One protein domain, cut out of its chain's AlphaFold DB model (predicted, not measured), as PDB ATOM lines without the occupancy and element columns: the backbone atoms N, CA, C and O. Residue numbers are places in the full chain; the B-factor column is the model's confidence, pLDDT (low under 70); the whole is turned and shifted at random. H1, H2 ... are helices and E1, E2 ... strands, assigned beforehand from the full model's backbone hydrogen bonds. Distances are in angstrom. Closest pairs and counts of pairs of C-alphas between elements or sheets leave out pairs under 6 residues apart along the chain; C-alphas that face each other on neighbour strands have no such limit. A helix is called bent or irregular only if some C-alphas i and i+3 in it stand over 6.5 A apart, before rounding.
ATOM      1  N   LEU A   3      35.629  14.476  17.929       64.44
ATOM      2  CA  LEU A   3      34.896  13.301  17.457       64.44
ATOM      3  C   LEU A   3      33.399  13.464  17.770       64.44
ATOM      4  O   LEU A   3      33.032  13.535  18.940       64.44
ATOM      5  N   PHE A   4      32.542  13.496  16.746       54.22
ATOM      6  CA  PHE A   4      31.077  13.415  16.886       54.22
ATOM      7  C   PHE A   4      30.603  11.960  16.636       54.22
ATOM      8  O   PHE A   4      31.317  11.178  16.004       54.22
ATOM      9  N   GLY A   5      29.455  11.542  17.196       52.62
ATOM     10  CA  GLY A   5      28.995  10.131  17.224       52.62
ATOM     11  C   GLY A   5      28.867   9.444  15.845       52.62
ATOM     12  O   GLY A   5      28.978  10.111  14.826       52.62
ATOM     13  N   PRO A   6      28.641   8.116  15.742       55.84
ATOM     14  CA  PRO A   6      29.235   7.027  16.520       55.84
ATOM     15  C   PRO A   6      30.744   6.877  16.202       55.84
ATOM     16  O   PRO A   6      31.227   5.781  15.927       55.84
ATOM     17  N   GLY A   7      31.500   7.981  16.188       52.91
ATOM     18  CA  GLY A   7      32.954   7.957  16.038       52.91
ATOM     19  C   GLY A   7      33.462   7.623  14.634       52.91
ATOM     20  O   GLY A   7      34.576   7.127  14.491       52.91
ATOM     21  N   GLN A   8      32.666   7.868  13.592       59.16
ATOM     22  CA  GLN A   8      33.014   7.453  12.229       59.16
ATOM     23  C   GLN A   8      33.961   8.414  11.495       59.16
ATOM     24  O   GLN A   8      34.533   8.028  10.478       59.16
ATOM     25  N   ARG A   9      34.129   9.659  11.966       66.75
ATOM     26  CA  ARG A   9      34.910  10.686  11.259       66.75
ATOM     27  C   ARG A   9      35.339  11.823  12.179       66.75
ATOM     28  O   ARG A   9      34.604  12.228  13.077       66.75
ATOM     29  N   PHE A  10      36.547  12.320  11.939       73.25
ATOM     30  CA  PHE A  10      37.091  13.486  12.616       73.25
ATOM     31  C   PHE A  10      36.666  14.760  11.900       73.25
ATOM     32  O   PHE A  10      36.674  14.805  10.669       73.25
ATOM     33  N   ILE A  11      36.332  15.786  12.675       74.62
ATOM     34  CA  ILE A  11      36.013  17.112  12.150       74.62
ATOM     35  C   ILE A  11      37.155  18.059  12.523       74.62
ATOM     36  O   ILE A  11      37.766  17.939  13.600       74.62
ATOM     37  N   TYR A  12      37.474  18.967  11.602       84.00
ATOM     38  CA  TYR A  12      38.406  20.047  11.876       84.00
ATOM     39  C   TYR A  12      37.825  20.953  12.961       84.00
ATOM     40  O   TYR A  12      36.630  21.211  13.031       84.00
ATOM     41  N   ALA A  13      38.696  21.377  13.864       89.75
ATOM     42  CA  ALA A  13      38.347  22.321  14.904       89.75
ATOM     43  C   ALA A  13      39.433  23.383  14.935       89.75
ATOM     44  O   ALA A  13      40.621  23.047  14.861       89.75
ATOM     45  N   PHE A  14      39.030  24.641  15.068       91.19
ATOM     46  CA  PHE A  14      39.961  25.677  15.468       91.19
ATOM     47  C   PHE A  14      40.323  25.461  16.934       91.19
ATOM     48  O   PHE A  14      39.481  25.059  17.742       91.19
ATOM     49  N   VAL A  15      41.588  25.712  17.251       91.44
ATOM     50  CA  VAL A  15      42.073  25.791  18.624       91.44
ATOM     51  C   VAL A  15      42.365  27.257  18.880       91.44
ATOM     52  O   VAL A  15      43.188  27.849  18.182       91.44
ATOM     53  N   LEU A  16      41.635  27.844  19.819       88.88
ATOM     54  CA  LEU A  16      41.773  29.242  20.197       88.88
ATOM     55  C   LEU A  16      42.241  29.322  21.641       88.88
ATOM     56  O   LEU A  16      41.724  28.613  22.502       88.88
ATOM     57  N   ASN A  17      43.182  30.222  21.899       87.06
ATOM     58  CA  ASN A  17      43.492  30.627  23.257       87.06
ATOM     59  C   ASN A  17      42.500  31.732  23.633       87.06
ATOM     60  O   ASN A  17      42.466  32.770  22.974       87.06
ATOM     61  N   ALA A  18      41.637  31.464  24.608       75.62
ATOM     62  CA  ALA A  18      40.703  32.460  25.107       75.62
ATOM     63  C   ALA A  18      41.369  33.233  26.253       75.62
ATOM     64  O   ALA A  18      41.925  32.620  27.162       75.62
ATOM     65  N   ASP A  19      41.290  34.566  26.216       74.88
ATOM     66  CA  ASP A  19      41.804  35.416  27.300       74.88
ATOM     67  C   ASP A  19      41.027  35.199  28.613       74.88
ATOM     68  O   ASP A  19      41.577  35.344  29.706       74.88
ATOM     69  N   ASP A  20      39.752  34.814  28.498       77.12
ATOM     70  CA  ASP A  20      38.865  34.470  29.606       77.12
ATOM     71  C   ASP A  20      38.615  32.959  29.697       77.12
ATOM     72  O   ASP A  20      38.518  32.246  28.696       77.12
ATOM     73  N   GLU A  21      38.422  32.472  30.925       79.62
ATOM     74  CA  GLU A  21      38.111  31.065  31.182       79.62
ATOM     75  C   GLU A  21      36.723  30.684  30.631       79.62
ATOM     76  O   GLU A  21      35.688  31.179  31.109       79.62
ATOM     77  N   ILE A  22      36.725  29.759  29.663       84.56
ATOM     78  CA  ILE A  22      35.554  29.008  29.191       84.56
ATOM     79  C   ILE A  22      35.174  27.971  30.248       84.56
ATOM     80  O   ILE A  22      35.975  27.100  30.595       84.56
ATOM     81  N   ILE A  23      33.939  28.042  30.742       84.81
ATOM     82  CA  ILE A  23      33.445  27.201  31.835       84.81
ATOM     83  C   ILE A  23      32.361  26.220  31.377       84.81
ATOM     84  O   ILE A  23      31.781  26.316  30.295       84.81
ATOM     85  N   ASN A  24      32.034  25.270  32.257       82.62
ATOM     86  CA  ASN A  24      30.897  24.376  32.061       82.62
ATOM     87  C   ASN A  24      29.608  25.176  31.824       82.62
ATOM     88  O   ASN A  24      29.164  25.929  32.692       82.62
ATOM     89  N   GLY A  25      28.986  24.942  30.669       86.62
ATOM     90  CA  GLY A  25      27.789  25.655  30.222       86.62
ATOM     91  C   GLY A  25      28.028  26.605  29.051       86.62
ATOM     92  O   GLY A  25      27.055  26.981  28.409       86.62
ATOM     93  N   ASP A  26      29.283  26.918  28.723       87.88
ATOM     94  CA  ASP A  26      29.615  27.776  27.577       87.88
ATOM     95  C   ASP A  26      29.630  27.007  26.243       87.88
ATOM     96  O   ASP A  26      29.702  27.618  25.175       87.88
ATOM     97  N   SER A  27      29.525  25.673  26.266       90.12
ATOM     98  CA  SER A  27      29.363  24.857  25.057       90.12
ATOM     99  C   SER A  27      28.164  25.335  24.231       90.12
ATOM    100  O   SER A  27      27.073  25.549  24.753       90.12
ATOM    101  N   GLY A  28      28.362  25.472  22.922       91.25
ATOM    102  CA  GLY A  28      27.380  26.028  21.993       91.25
ATOM    103  C   GLY A  28      27.445  27.550  21.845       91.25
ATOM    104  O   GLY A  28      26.810  28.077  20.933       91.25
ATOM    105  N   SER A  29      28.229  28.257  22.668       91.62
ATOM    106  CA  SER A  29      28.470  29.694  22.482       91.62
ATOM    107  C   SER A  29      29.128  29.963  21.136       91.62
ATOM    108  O   SER A  29      30.005  29.212  20.700       91.62
ATOM    109  N   TRP A  30      28.708  31.042  20.482       93.62
ATOM    110  CA  TRP A  30      29.266  31.452  19.200       93.62
ATOM    111  C   TRP A  30      30.595  32.166  19.380       93.62
ATOM    112  O   TRP A  30      30.756  33.005  20.263       93.62
ATOM    113  N   VAL A  31      31.527  31.850  18.490       92.31
ATOM    114  CA  VAL A  31      32.790  32.564  18.353       92.31
ATOM    115  C   VAL A  31      32.640  33.553  17.216       92.31
ATOM    116  O   VAL A  31      32.411  33.158  16.068       92.31
ATOM    117  N   ILE A  32      32.754  34.831  17.554       92.12
ATOM    118  CA  ILE A  32      32.571  35.946  16.631       92.12
ATOM    119  C   ILE A  32      33.836  36.793  16.550       92.12
ATOM    120  O   ILE A  32      34.583  36.910  17.518       92.12
ATOM    121  N   ASP A  33      34.063  37.393  15.390       90.50
ATOM    122  CA  ASP A  33      35.051  38.453  15.222       90.50
ATOM    123  C   ASP A  33      34.588  39.730  15.939       90.50
ATOM    124  O   ASP A  33      33.483  40.199  15.671       90.50
ATOM    125  N   GLU A  34      35.409  40.337  16.800       86.25
ATOM    126  CA  GLU A  34      34.976  41.537  17.542       86.25
ATOM    127  C   GLU A  34      34.754  42.764  16.638       86.25
ATOM    128  O   GLU A  34      33.979  43.658  16.977       86.25
ATOM    129  N   ILE A  35      35.443  42.823  15.491       89.38
ATOM    130  CA  ILE A  35      35.439  43.995  14.605       89.38
ATOM    131  C   ILE A  35      34.362  43.840  13.531       89.38
ATOM    132  O   ILE A  35      33.551  44.737  13.306       89.38
ATOM    133  N   SER A  36      34.373  42.708  12.834       91.06
ATOM    134  CA  SER A  36      33.491  42.422  11.703       91.06
ATOM    135  C   SER A  36      32.208  41.696  12.090       91.06
ATOM    136  O   SER A  36      31.348  41.538  11.226       91.06
ATOM    137  N   TRP A  37      32.081  41.249  13.347       89.44
ATOM    138  CA  TRP A  37      30.928  40.509  13.882       89.44
ATOM    139  C   TRP A  37      30.605  39.213  13.131       89.44
ATOM    140  O   TRP A  37      29.529  38.637  13.280       89.44
ATOM    141  N   LYS A  38      31.546  38.720  12.323       91.56
ATOM    142  CA  LYS A  38      31.389  37.463  11.597       91.56
ATOM    143  C   LYS A  38      31.440  36.288  12.556       91.56
ATOM    144  O   LYS A  38      32.348  36.198  13.378       91.56
ATOM    145  N   VAL A  39      30.510  35.352  12.389       92.75
ATOM    146  CA  VAL A  39      30.501  34.083  13.121       92.75
ATOM    147  C   VAL A  39      31.489  33.113  12.481       92.75
ATOM    148  O   VAL A  39      31.360  32.771  11.306       92.75
ATOM    149  N   TYR A  40      32.453  32.631  13.262       92.50
ATOM    150  CA  TYR A  40      33.402  31.607  12.822       92.50
ATOM    151  C   TYR A  40      32.935  30.196  13.158       92.50
ATOM    152  O   TYR A  40      33.168  29.264  12.388       92.50
ATOM    153  N   GLY A  41      32.284  30.013  14.302       94.50
ATOM    154  CA  GLY A  41      31.995  28.684  14.819       94.50
ATOM    155  C   GLY A  41      31.330  28.701  16.178       94.50
ATOM    156  O   GLY A  41      30.896  29.747  16.659       94.50
ATOM    157  N   TYR A  42      31.270  27.528  16.797       93.56
ATOM    158  CA  TYR A  42      30.746  27.364  18.146       93.56
ATOM    159  C   TYR A  42      31.688  26.539  19.021       93.56
ATOM    160  O   TYR A  42      32.343  25.601  18.555       93.56
ATOM    161  N   VAL A  43      31.752  26.903  20.300       93.69
ATOM    162  CA  VAL A  43      32.570  26.225  21.311       93.69
ATOM    163  C   VAL A  43      32.004  24.834  21.580       93.69
ATOM    164  O   VAL A  43      30.809  24.683  21.836       93.69
ATOM    165  N   VAL A  44      32.856  23.812  21.572       91.88
ATOM    166  CA  VAL A  44      32.456  22.436  21.919       91.88
ATOM    167  C   VAL A  44      33.168  21.896  23.148       91.88
ATOM    168  O   VAL A  44      32.596  21.075  23.860       91.88
ATOM    169  N   ALA A  45      34.383  22.363  23.418       89.56
ATOM    170  CA  ALA A  45      35.171  21.936  24.564       89.56
ATOM    171  C   ALA A  45      36.261  22.960  24.887       89.56
ATOM    172  O   ALA A  45      36.630  23.771  24.038       89.56
ATOM    173  N   SER A  46      36.819  22.847  26.084       89.06
ATOM    174  CA  SER A  46      38.115  23.407  26.454       89.06
ATOM    175  C   SER A  46      38.961  22.319  27.117       89.06
ATOM    176  O   SER A  46      38.423  21.300  27.564       89.06
ATOM    177  N   ASP A  47      40.279  22.493  27.145       85.69
ATOM    178  CA  ASP A  47      41.170  21.621  27.911       85.69
ATOM    179  C   ASP A  47      41.776  22.312  29.139       85.69
ATOM    180  O   ASP A  47      41.554  23.490  29.414       85.69
ATOM    181  N   ALA A  48      42.535  21.537  29.919       82.50
ATOM    182  CA  ALA A  48      43.136  21.988  31.170       82.50
ATOM    183  C   ALA A  48      44.213  23.078  30.993       82.50
ATOM    184  O   ALA A  48      44.667  23.634  31.992       82.50
ATOM    185  N   PHE A  49      44.635  23.366  29.759       82.75
ATOM    186  CA  PHE A  49      45.594  24.422  29.442       82.75
ATOM    187  C   PHE A  49      44.909  25.720  28.995       82.75
ATOM    188  O   PHE A  49      45.596  26.710  28.758       82.75
ATOM    189  N   GLY A  50      43.572  25.734  28.933       79.75
ATOM    190  CA  GLY A  50      42.781  26.890  28.509       79.75
ATOM    191  C   GLY A  50      42.543  26.953  27.000       79.75
ATOM    192  O   GLY A  50      41.928  27.906  26.521       79.75
ATOM    193  N   ASP A  51      42.979  25.943  26.244       88.88
ATOM    194  CA  ASP A  51      42.714  25.886  24.813       88.88
ATOM    195  C   ASP A  51      41.242  25.549  24.572       88.88
ATOM    196  O   ASP A  51      40.685  24.606  25.139       88.88
ATOM    197  N   THR A  52      40.607  26.337  23.710       90.88
ATOM    198  CA  THR A  52      39.195  26.219  23.355       90.88
ATOM    199  C   THR A  52      39.053  25.610  21.970       90.88
ATOM    200  O   THR A  52      39.640  26.082  20.995       90.88
ATOM    201  N   TYR A  53      38.230  24.573  21.875       92.31
ATOM    202  CA  TYR A  53      37.944  23.852  20.645       92.31
ATOM    203  C   TYR A  53      36.650  24.376  20.035       92.31
ATOM    204  O   TYR A  53      35.587  24.339  20.663       92.31
ATOM    205  N   VAL A  54      36.745  24.830  18.788       93.88
ATOM    206  CA  VAL A  54      35.652  25.474  18.059       93.88
ATOM    207  C   VAL A  54      35.402  24.724  16.764       93.88
ATOM    208  O   VAL A  54      36.327  24.535  15.974       93.88
ATOM    209  N   ILE A  55      34.160  24.311  16.529       94.31
ATOM    210  CA  ILE A  55      33.763  23.727  15.245       94.31
ATOM    211  C   ILE A  55      33.394  24.858  14.283       94.31
ATOM    212  O   ILE A  55      32.571  25.703  14.656       94.31
ATOM    213  N   PRO A  56      33.964  24.899  13.065       93.75
ATOM    214  CA  PRO A  56      33.631  25.927  12.089       93.75
ATOM    215  C   PRO A  56      32.156  25.861  11.683       93.75
ATOM    216  O   PRO A  56      31.634  24.808  11.312       93.75
ATOM    217  N   MET A  57      31.470  27.006  11.732       93.38
ATOM    218  CA  MET A  57      30.026  27.076  11.483       93.38
ATOM    219  C   MET A  57      29.683  26.674  10.045       93.38
ATOM    220  O   MET A  57      28.690  25.996   9.806       93.38
ATOM    221  N   THR A  58      30.534  27.041   9.085       90.12
ATOM    222  CA  THR A  58      30.369  26.683   7.670       90.12
ATOM    223  C   THR A  58      30.356  25.176   7.450       90.12
ATOM    224  O   THR A  58      29.549  24.673   6.679       90.12
ATOM    225  N   GLU A  59      31.231  24.449   8.144       87.94
ATOM    226  CA  GLU A  59      31.354  22.996   8.013       87.94
ATOM    227  C   GLU A  59      30.175  22.288   8.680       87.94
ATOM    228  O   GLU A  59      29.626  21.346   8.113       87.94
ATOM    229  N   ALA A  60      29.735  22.785   9.838       89.31
ATOM    230  CA  ALA A  60      28.550  22.273  10.515       89.31
ATOM    231  C   ALA A  60      27.274  22.481   9.681       89.31
ATOM    232  O   ALA A  60      26.494  21.547   9.511       89.31
ATOM    233  N   LEU A  61      27.069  23.678   9.118       89.38
ATOM    234  CA  LEU A  61      25.916  23.950   8.257       89.38
ATOM    235  C   LEU A  61      25.956  23.116   6.972       89.38
ATOM    236  O   LEU A  61      24.915  22.601   6.568       89.38
ATOM    237  N   GLN A  62      27.129  22.933   6.358       87.12
ATOM    238  CA  GLN A  62      27.264  22.072   5.183       87.12
ATOM    239  C   GLN A  62      26.912  20.611   5.508       87.12
ATOM    240  O   GLN A  62      26.135  20.002   4.781       87.12
ATOM    241  N   ASP A  63      27.405  20.065   6.626       86.50
ATOM    242  CA  ASP A  63      27.094  18.688   7.043       86.50
ATOM    243  C   ASP A  63      25.591  18.492   7.316       86.50
ATOM    244  O   ASP A  63      25.013  17.464   6.951       86.50
ATOM    245  N   ILE A  64      24.924  19.503   7.887       87.12
ATOM    246  CA  ILE A  64      23.464  19.516   8.069       87.12
ATOM    247  C   ILE A  64      22.741  19.532   6.715       87.12
ATOM    248  O   ILE A  64      21.799  18.756   6.531       87.12
ATOM    249  N   GLN A  65      23.159  20.388   5.770       89.00
ATOM    250  CA  GLN A  65      22.576  20.431   4.421       89.00
ATOM    251  C   GLN A  65      22.703  19.074   3.720       89.00
ATOM    252  O   GLN A  65      21.701  18.544   3.237       89.00
ATOM    253  N   ASP A  66      23.903  18.495   3.725       86.94
ATOM    254  CA  ASP A  66      24.207  17.226   3.061       86.94
ATOM    255  C   ASP A  66      23.412  16.061   3.673       86.94
ATOM    256  O   ASP A  66      22.937  15.178   2.957       86.94
ATOM    257  N   THR A  67      23.234  16.065   4.998       86.12
ATOM    258  CA  THR A  67      22.552  14.984   5.725       86.12
ATOM    259  C   THR A  67      21.032  15.050   5.590       86.12
ATOM    260  O   THR A  67      20.372  14.015   5.487       86.12
ATOM    261  N   LEU A  68      20.453  16.252   5.634       85.19
ATOM    262  CA  LEU A  68      19.002  16.436   5.746       85.19
ATOM    263  C   LEU A  68      18.343  16.868   4.429       85.19
ATOM    264  O   LEU A  68      17.116  16.895   4.346       85.19
ATOM    265  N   GLY A  69      19.132  17.172   3.393       81.69
ATOM    266  CA  GLY A  69      18.630  17.541   2.067       81.69
ATOM    267  C   GLY A  69      17.856  18.864   2.046       81.69
ATOM    268  O   GLY A  69      16.964  19.039   1.216       81.69
ATOM    269  N   PHE A  70      18.142  19.772   2.985       74.94
ATOM    270  CA  PHE A  70      17.435  21.047   3.128       74.94
ATOM    271  C   PHE A  70      17.772  22.069   2.027       74.94
ATOM    272  O   PHE A  70      18.822  22.021   1.389       74.94
ATOM    273  N   ILE A  71      16.862  23.035   1.847       71.50
ATOM    274  CA  ILE A  71      17.015  24.224   0.995       71.50
ATOM    275  C   ILE A  71      17.788  25.290   1.794       71.50
ATOM    276  O   ILE A  71      17.395  25.573   2.918       71.50
ATOM    277  N   SER A  72      18.862  25.835   1.204       77.25
ATOM    278  CA  SER A  72      19.749  26.933   1.661       77.25
ATOM    279  C   SER A  72      19.836  27.187   3.178       77.25
ATOM    280  O   SER A  72      18.962  27.824   3.761       77.25
ATOM    281  N   LEU A  73      20.939  26.760   3.805       83.25
ATOM    282  CA  LEU A  73      21.366  27.274   5.115       83.25
ATOM    283  C   LEU A  73      22.427  28.353   4.906       83.25
ATOM    284  O   LEU A  73      23.398  28.129   4.183       83.25
ATOM    285  N   GLU A  74      22.259  29.486   5.573       85.00
ATOM    286  CA  GLU A  74      23.185  30.613   5.509       85.00
ATOM    287  C   GLU A  74      23.772  30.889   6.895       85.00
ATOM    288  O   GLU A  74      23.183  30.546   7.922       85.00
ATOM    289  N   LEU A  75      24.969  31.477   6.917       87.38
ATOM    290  CA  LEU A  75      25.549  31.985   8.156       87.38
ATOM    291  C   LEU A  75      24.704  33.147   8.677       87.38
ATOM    292  O   LEU A  75      24.148  33.908   7.887       87.38
ATOM    293  N   ALA A  76      24.681  33.304  10.000       87.31
ATOM    294  CA  ALA A  76      24.070  34.465  10.627       87.31
ATOM    295  C   ALA A  76      24.675  35.753  10.057       87.31
ATOM    296  O   ALA A  76      25.903  35.897   9.971       87.31
ATOM    297  N   ALA A  77      23.798  36.668   9.664       89.06
ATOM    298  CA  ALA A  77      24.183  37.992   9.240       89.06
ATOM    299  C   ALA A  77      24.624  38.822  10.452       89.06
ATOM    300  O   ALA A  77      24.401  38.476  11.614       89.06
ATOM    301  N   VAL A  78      25.278  39.942  10.174       89.06
ATOM    302  CA  VAL A  78      25.826  40.836  11.201       89.06
ATOM    303  C   VAL A  78      24.690  41.404  12.067       89.06
ATOM    304  O   VAL A  78      24.822  41.538  13.282       89.06
ATOM    305  N   GLU A  79      23.538  41.658  11.448       90.06
ATOM    306  CA  GLU A  79      22.304  42.110  12.086       90.06
ATOM    307  C   GLU A  79      21.770  41.085  13.097       90.06
ATOM    308  O   GLU A  79      21.397  41.468  14.206       90.06
ATOM    309  N   ASP A  80      21.821  39.790  12.768       89.19
ATOM    310  CA  ASP A  80      21.383  38.719  13.671       89.19
ATOM    311  C   ASP A  80      22.239  38.700  14.944       89.19
ATOM    312  O   ASP A  80      21.735  38.555  16.062       89.19
ATOM    313  N   VAL A  81      23.556  38.873  14.783       88.56
ATOM    314  CA  VAL A  81      24.493  38.920  15.910       88.56
ATOM    315  C   VAL A  81      24.232  40.152  16.775       88.56
ATOM    316  O   VAL A  81      24.254  40.041  18.003       88.56
ATOM    317  N   TRP A  82      23.926  41.307  16.176       87.12
ATOM    318  CA  TRP A  82      23.553  42.504  16.933       87.12
ATOM    319  C   TRP A  82      22.287  42.302  17.754       87.12
ATOM    320  O   TRP A  82      22.299  42.584  18.954       87.12
ATOM    321  N   ASP A  83      21.228  41.776  17.147       87.75
ATOM    322  CA  ASP A  83      19.963  41.530  17.839       87.75
ATOM    323  C   ASP A  83      20.138  40.557  19.017       87.75
ATOM    324  O   ASP A  83      19.527  40.736  20.076       87.75
ATOM    325  N   MET A  84      21.043  39.578  18.888       84.81
ATOM    326  CA  MET A  84      21.414  38.664  19.974       84.81
ATOM    327  C   MET A  84      22.296  39.304  21.055       84.81
ATOM    328  O   MET A  84      22.140  38.999  22.240       84.81
ATOM    329  N   ALA A  85      23.234  40.178  20.684       82.81
ATOM    330  CA  ALA A  85      24.205  40.757  21.613       82.81
ATOM    331  C   ALA A  85      23.659  41.965  22.397       82.81
ATOM    332  O   ALA A  85      24.036  42.176  23.554       82.81
ATOM    333  N   LEU A  86      22.752  42.751  21.806       79.56
ATOM    334  CA  LEU A  86      22.195  43.984  22.387       79.56
ATOM    335  C   LEU A  86      21.645  43.821  23.821       79.56
ATOM    336  O   LEU A  86      21.972  44.647  24.686       79.56
ATOM    337  N   PRO A  87      20.873  42.765  24.150       79.88
ATOM    338  CA  PRO A  87      20.383  42.548  25.511       79.88
ATOM    339  C   PRO A  87      21.496  42.264  26.527       79.88
ATOM    340  O   PRO A  87      21.307  42.471  27.723       79.88
ATOM    341  N   HIS A  88      22.648  41.762  26.080       73.00
ATOM    342  CA  HIS A  88      23.762  41.372  26.946       73.00
ATOM    343  C   HIS A  88      24.788  42.491  27.133       73.00
ATOM    344  O   HIS A  88      25.353  42.603  28.214       73.00
ATOM    345  N   LEU A  89      24.961  43.360  26.135       68.31
ATOM    346  CA  LEU A  89      25.802  44.561  26.233       68.31
ATOM    347  C   LEU A  89      25.190  45.642  27.137       68.31
ATOM    348  O   LEU A  89      25.906  46.455  27.718       68.31
ATOM    349  N   THR A  90      23.861  45.663  27.252       66.06
ATOM    350  CA  THR A  90      23.124  46.639  28.073       66.06
ATOM    351  C   THR A  90      22.808  46.129  29.481       66.06
ATOM    352  O   THR A  90      22.473  46.918  30.368       66.06
TER     353      THR A  90
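What this domain is: This is residues 3 to 90 of the 113 residues of an uncharacterized protein of Ophiocordyceps australis (UniProt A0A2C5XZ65). What would one see first? A small, strongly twisted sheet of four strands, curled like part of a barrel, has two helices, H1 and H2, that come near it only with their first residues and then reach away from it. The ends stick out with residues 4 to 10 and 83 to 90, and so do residues 66 to 71. What is it made of? The 88 printed residues hold four named strands and then two named helices, in the order E1 E2 E3 E4 H1 H2, a mixed class; the sheet's order is E1 E4 E3 E2, all antiparallel. How large is it? It is only just compact, close to loose, with a radius of gyration of the C-alphas of 14.4 A and spans of 39 by 35 by 20 A.

How they stand to each other: Which strands are neighbours? Edge strand E1, residues 14 to 17, is antiparallel to E4, residues 51 to 56, at 147 degrees, with N 14 and O 54 2.9 A apart. E4 and E3, residues 39 to 46, form a hairpin at 137 degrees, with N 53 and O 45 2.8 A apart. E3 and edge strand E2, residues 30 to 32, form another at 128 degrees, with N 31 and O 41 2.9 A apart. What pattern do they make? E2, E3 and E4 are a meander, each strand the antiparallel neighbour of the one before, and with E1 beside E4 the four make a Greek key. Where are the helices? H1, residues 57 to 68, only grazes the sheet with residues 57 to 60; the C-alphas of Gly 41 and Met 57 are the closest of E3 and H1, 4.2 A apart. H2, residues 78 to 89, is only just on the sheet, with 5 pairs of C-alphas within 10 A, and only grazes it with residues 78 to 81. H1 and H2 are apart. How are their backbones? In H1 every O i to N i+4 pair is within hydrogen-bond range, in H2 6 of 8.

Where its parts are: Where do the strands run? E1 begins at C-alpha 14, (39.961, 25.677, 15.468). E3 is 18.7 A long and E4 15.6 A, while E1 is 9.9 A and E2 6.1 A. Where do the helices run? H1 is 16.4 A long. H2 is 15.5 A long, ends at C-alpha 89, (25.802, 44.561, 26.233), and is only just irregular, with C-alphas 84 and 87 6.8 A apart.

The domain as a whole: How far does it reach? The two C-alphas farthest apart, of Gln 8 and Thr 90, are 43.4 A apart. Is it continuous? The printed part has no cut, and the link from E1 to E2, 12 residues, is long. Where is confidence low? Residues 3 to 9 and 89 to 90 have pLDDT under 70; the mean of the printed part is 84.0.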